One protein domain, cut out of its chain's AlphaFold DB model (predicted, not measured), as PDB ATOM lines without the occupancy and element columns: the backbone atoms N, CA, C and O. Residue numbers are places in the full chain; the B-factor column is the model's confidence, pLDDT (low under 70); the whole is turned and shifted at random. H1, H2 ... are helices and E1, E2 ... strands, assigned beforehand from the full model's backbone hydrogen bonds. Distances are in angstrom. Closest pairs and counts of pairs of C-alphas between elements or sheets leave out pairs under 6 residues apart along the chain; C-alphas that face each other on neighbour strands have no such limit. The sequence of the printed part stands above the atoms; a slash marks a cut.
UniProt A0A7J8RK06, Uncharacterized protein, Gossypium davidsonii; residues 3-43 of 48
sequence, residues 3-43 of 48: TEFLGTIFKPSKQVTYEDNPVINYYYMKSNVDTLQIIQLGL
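AT A GLANCE: This is residues 3 to 43 of the 48 residues of an uncharacterized protein of Gossypium davidsonii (UniProt A0A7J8RK06). A two-stranded antiparallel sheet, E1 beside E2, closes one end of a long loop; short helix H1 turns the far end, and long helix H2 leads back to E2. The printed part has 41 residues, with two named helices and two named strands in the order E1, H1, H2, E2, class mixed. It is loose, radius of gyration of the C-alphas 11.8 A, spanning 33 by 19 by 14 A.

HOW THE PARTS SIT: Look at E1, residues 3 to 5, and E2, residues 38 to 42, antiparallel at 158 degrees; N 4 and O 40, 3.0 A apart, are within hydrogen-bond range. H2, residues 22 to 35, is apart from E1; every O i to N i+4 pair in it is within hydrogen-bond range. H1, residues 14 to 17, too short for such pairs, is apart from E2 and only just apart from H2, closest C-alphas 8.1 A.

IN THESE COORDINATES: Find C-alpha 3 at (128.330, 134.193, 120.832), where E1 begins its 6.8 A. H1 spans 5.1 A, H2 20.1 A. E2 runs 11.0 A to C-alpha 42 at (126.392, 138.033, 125.216).

THE WHOLE: The farthest C-alphas, Gln 15 and Leu 43, are 35.8 A apart. No link is long, the printed part has no cut, and no printed residue is under 70 in pLDDT.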
ATOM      1  N   THR A   3     129.008 134.025 122.130       95.00
ATOM      2  CA  THR A   3     128.330 134.193 120.832       95.00
ATOM      3  C   THR A   3     127.524 132.953 120.482       95.00
ATOM      4  O   THR A   3     128.021 131.841 120.657       95.00
ATOM      5  N   GLU A   4     126.329 133.136 119.924       95.75
ATOM      6  CA  GLU A   4     125.477 132.040 119.455       95.75
ATOM      7  C   GLU A   4     125.267 132.095 117.937       95.75
ATOM      8  O   GLU A   4     125.034 133.161 117.359       95.75
ATOM      9  N   PHE A   5     125.320 130.921 117.306       94.69
ATOM     10  CA  PHE A   5     125.172 130.707 115.863       94.69
ATOM     11  C   PHE A   5     124.220 129.535 115.595       94.69
ATOM     12  O   PHE A   5     123.947 128.737 116.493       94.69
ATOM     13  N   LEU A   6     123.790 129.360 114.340       91.44
ATOM     14  CA  LEU A   6     123.007 128.198 113.877       91.44
ATOM     15  C   LEU A   6     123.844 126.896 113.793       91.44
ATOM     16  O   LEU A   6     123.783 126.151 112.817       91.44
ATOM     17  N   GLY A   7     124.639 126.604 114.822       89.25
ATOM     18  CA  GLY A   7     125.455 125.397 114.917       89.25
ATOM     19  C   GLY A   7     126.684 125.408 114.003       89.25
ATOM     20  O   GLY A   7     127.463 126.355 113.998       89.25
ATOM     21  N   THR A   8     126.907 124.308 113.278       90.00
ATOM     22  CA  THR A   8     128.103 124.084 112.445       90.00
ATOM     23  C   THR A   8     127.706 123.369 111.157       90.00
ATOM     24  O   THR A   8     127.095 122.298 111.221       90.00
ATOM     25  N   ILE A   9     128.085 123.933 110.008       93.50
ATOM     26  CA  ILE A   9     127.814 123.387 108.669       93.50
ATOM     27  C   ILE A   9     128.999 122.541 108.202       93.50
ATOM     28  O   ILE A   9     128.839 121.364 107.880       93.50
ATOM     29  N   PHE A  10     130.204 123.117 108.209       94.12
ATOM     30  CA  PHE A  10     131.412 122.410 107.792       94.12
ATOM     31  C   PHE A  10     131.992 121.656 108.980       94.12
ATOM     32  O   PHE A  10     132.451 122.271 109.944       94.12
ATOM     33  N   LYS A  11     131.971 120.325 108.914       92.25
ATOM     34  CA  LYS A  11     132.485 119.458 109.976       92.25
ATOM     35  C   LYS A  11     133.655 118.625 109.455       92.25
ATOM     36  O   LYS A  11     133.544 118.081 108.353       92.25
ATOM     37  N   PRO A  12     134.752 118.499 110.221       89.62
ATOM     38  CA  PRO A  12     135.795 117.541 109.895       89.62
ATOM     39  C   PRO A  12     135.232 116.119 109.929       89.62
ATOM     40  O   PRO A  12     134.313 115.807 110.693       89.62
ATOM     41  N   SER A  13     135.789 115.242 109.098       89.81
ATOM     42  CA  SER A  13     135.529 113.811 109.234       89.81
ATOM     43  C   SER A  13     136.155 113.301 110.536       89.81
ATOM     44  O   SER A  13     137.111 113.888 111.043       89.81
ATOM     45  N   LYS A  14     135.655 112.175 111.065       85.50
ATOM     46  CA  LYS A  14     136.205 111.577 112.295       85.50
ATOM     47  C   LYS A  14     137.718 111.365 112.207       85.50
ATOM     48  O   LYS A  14     138.417 111.625 113.172       85.50
ATOM     49  N   GLN A  15     138.211 110.931 111.048       85.50
ATOM     50  CA  GLN A  15     139.634 110.685 110.815       85.50
ATOM     51  C   GLN A  15     140.467 111.962 110.969       85.50
ATOM     52  O   GLN A  15     141.464 111.950 111.679       85.50
ATOM     53  N   VAL A  16     139.990 113.068 110.396       83.38
ATOM     54  CA  VAL A  16     140.634 114.385 110.480       83.38
ATOM     55  C   VAL A  16     140.595 114.944 111.908       83.38
ATOM     56  O   VAL A  16     141.526 115.614 112.335       83.38
ATOM     57  N   THR A  17     139.554 114.636 112.689       79.56
ATOM     58  CA  THR A  17     139.495 115.024 114.110       79.56
ATOM     59  C   THR A  17     140.589 114.356 114.951       79.56
ATOM     60  O   THR A  17     141.073 114.969 115.896       79.56
ATOM     61  N   TYR A  18     141.011 113.132 114.615       81.62
ATOM     62  CA  TYR A  18     142.066 112.420 115.349       81.62
ATOM     63  C   TYR A  18     143.486 112.904 115.030       81.62
ATOM     64  O   TYR A  18     144.416 112.526 115.736       81.62
ATOM     65  N   GLU A  19     143.667 113.724 113.992       84.06
ATOM     66  CA  GLU A  19     144.977 114.299 113.654       84.06
ATOM     67  C   GLU A  19     145.425 115.372 114.661       84.06
ATOM     68  O   GLU A  19     146.594 115.750 114.649       84.06
ATOM     69  N   ASP A  20     144.504 115.865 115.503       82.50
ATOM     70  CA  ASP A  20     144.708 116.891 116.544       82.50
ATOM     71  C   ASP A  20     145.533 118.104 116.069       82.50
ATOM     72  O   ASP A  20     146.293 118.734 116.804       82.50
ATOM     73  N   ASN A  21     145.400 118.431 114.780       90.75
ATOM     74  CA  ASN A  21     146.155 119.491 114.140       90.75
ATOM     75  C   ASN A  21     145.411 120.832 114.304       90.75
ATOM     76  O   ASN A  21     144.348 121.026 113.697       90.75
ATOM     77  N   PRO A  22     145.963 121.806 115.053       91.88
ATOM     78  CA  PRO A  22     145.284 123.074 115.321       91.88
ATOM     79  C   PRO A  22     145.050 123.907 114.054       91.88
ATOM     80  O   PRO A  22     144.095 124.681 113.995       91.88
ATOM     81  N   VAL A  23     145.878 123.726 113.018       95.38
ATOM     82  CA  VAL A  23     145.724 124.410 111.725       95.38
ATOM     83  C   VAL A  23     144.427 123.979 111.047       95.38
ATOM     84  O   VAL A  23     143.693 124.806 110.509       95.38
ATOM     85  N   ILE A  24     144.106 122.688 111.115       92.69
ATOM     86  CA  ILE A  24     142.881 122.144 110.536       92.69
ATOM     87  C   ILE A  24     141.660 122.681 111.295       92.69
ATOM     88  O   ILE A  24     140.722 123.179 110.671       92.69
ATOM     89  N   ASN A  25     141.705 122.673 112.632       91.75
ATOM     90  CA  ASN A  25     140.638 123.230 113.473       91.75
ATOM     91  C   ASN A  25     140.367 124.705 113.150       91.75
ATOM     92  O   ASN A  25     139.209 125.106 113.014       91.75
ATOM     93  N   TYR A  26     141.426 125.498 112.960       94.69
ATOM     94  CA  TYR A  26     141.307 126.898 112.565       94.69
ATOM     95  C   TYR A  26     140.576 127.064 111.228       94.69
ATOM     96  O   TYR A  26     139.661 127.881 111.135       94.69
ATOM     97  N   TYR A  27     140.920 126.282 110.201       95.69
ATOM     98  CA  TYR A  27     140.275 126.405 108.892       95.69
ATOM     99  C   TYR A  27     138.795 126.008 108.911       95.69
ATOM    100  O   TYR A  27     137.979 126.672 108.262       95.69
ATOM    101  N   TYR A  28     138.415 124.985 109.685       94.88
ATOM    102  CA  TYR A  28     137.002 124.649 109.882       94.88
ATOM    103  C   TYR A  28     136.259 125.740 110.658       94.88
ATOM    104  O   TYR A  28     135.159 126.122 110.257       94.88
ATOM    105  N   MET A  29     136.855 126.286 111.722       94.81
ATOM    106  CA  MET A  29     136.279 127.413 112.461       94.81
ATOM    107  C   MET A  29     136.071 128.618 111.535       94.81
ATOM    108  O   MET A  29     134.956 129.125 111.445       94.81
ATOM    109  N   LYS A  30     137.108 129.020 110.791       96.62
ATOM    110  CA  LYS A  30     137.064 130.142 109.850       96.62
ATOM    111  C   LYS A  30     135.972 129.957 108.801       96.62
ATOM    112  O   LYS A  30     135.156 130.848 108.623       96.62
ATOM    113  N   SER A  31     135.897 128.787 108.167       96.31
ATOM    114  CA  SER A  31     134.887 128.519 107.130       96.31
ATOM    115  C   SER A  31     133.456 128.617 107.668       96.31
ATOM    116  O   SER A  31     132.569 129.124 106.982       96.31
ATOM    117  N   ASN A  32     133.216 128.160 108.903       96.06
ATOM    118  CA  ASN A  32     131.907 128.292 109.541       96.06
ATOM    119  C   ASN A  32     131.605 129.740 109.938       96.06
ATOM    120  O   ASN A  32     130.497 130.193 109.682       96.06
ATOM    121  N   VAL A  33     132.564 130.474 110.508       94.56
ATOM    122  CA  VAL A  33     132.383 131.886 110.895       94.56
ATOM    123  C   VAL A  33     132.173 132.789 109.676       94.56
ATOM    124  O   VAL A  33     131.325 133.671 109.722       94.56
ATOM    125  N   ASP A  34     132.876 132.533 108.571       95.88
ATOM    126  CA  ASP A  34     132.719 133.279 107.314       95.88
ATOM    127  C   ASP A  34     131.332 133.049 106.673       95.88
ATOM    128  O   ASP A  34     130.860 133.874 105.892       95.88
ATOM    129  N   THR A  35     130.669 131.928 106.993       96.00
ATOM    130  CA  THR A  35     129.391 131.525 106.380       96.00
ATOM    131  C   THR A  35     128.182 131.778 107.284       96.00
ATOM    132  O   THR A  35     127.100 132.104 106.797       96.00
ATOM    133  N   LEU A  36     128.326 131.591 108.598       95.88
ATOM    134  CA  LEU A  36     127.232 131.668 109.561       95.88
ATOM    135  C   LEU A  36     127.056 133.088 110.093       95.88
ATOM    136  O   LEU A  36     128.003 133.739 110.526       95.88
ATOM    137  N   GLN A  37     125.806 133.540 110.144       94.19
ATOM    138  CA  GLN A  37     125.454 134.801 110.787       94.19
ATOM    139  C   GLN A  37     125.353 134.626 112.308       94.19
ATOM    140  O   GLN A  37     124.793 133.639 112.794       94.19
ATOM    141  N   ILE A  38     125.884 135.600 113.057       93.88
ATOM    142  CA  ILE A  38     125.711 135.686 114.515       93.88
ATOM    143  C   ILE A  38     124.227 135.914 114.814       93.88
ATOM    144  O   ILE A  38     123.621 136.832 114.264       93.88
ATOM    145  N   ILE A  39     123.659 135.109 115.715       96.38
ATOM    146  CA  ILE A  39     122.293 135.300 116.220       96.38
ATOM    147  C   ILE A  39     122.321 136.195 117.457       96.38
ATOM    148  O   ILE A  39     121.532 137.131 117.571       96.38
ATOM    149  N   GLN A  40     123.225 135.899 118.396       96.25
ATOM    150  CA  GLN A  40     123.318 136.604 119.672       96.25
ATOM    151  C   GLN A  40     124.767 136.842 120.082       96.25
ATOM    152  O   GLN A  40     125.651 136.017 119.835       96.25
ATOM    153  N   LEU A  41     124.979 137.966 120.765       96.31
ATOM    154  CA  LEU A  41     126.235 138.345 121.396       96.31
ATOM    155  C   LEU A  41     125.971 138.690 122.867       96.31
ATOM    156  O   LEU A  41     125.355 139.706 123.176       96.31
ATOM    157  N   GLY A  42     126.454 137.839 123.771       96.75
ATOM    158  CA  GLY A  42     126.392 138.033 125.216       96.75
ATOM    159  C   GLY A  42     127.656 138.700 125.754       96.75
ATOM    160  O   GLY A  42     128.776 138.226 125.531       96.75
ATOM    161  N   LEU A  43     127.483 139.780 126.512       97.12
ATOM    162  CA  LEU A  43     128.566 140.511 127.167       97.12
ATOM    163  C   LEU A  43     128.338 140.527 128.679       97.12
ATOM    164  O   LEU A  43     127.222 140.723 129.149       97.12
TER     165      LEU A  43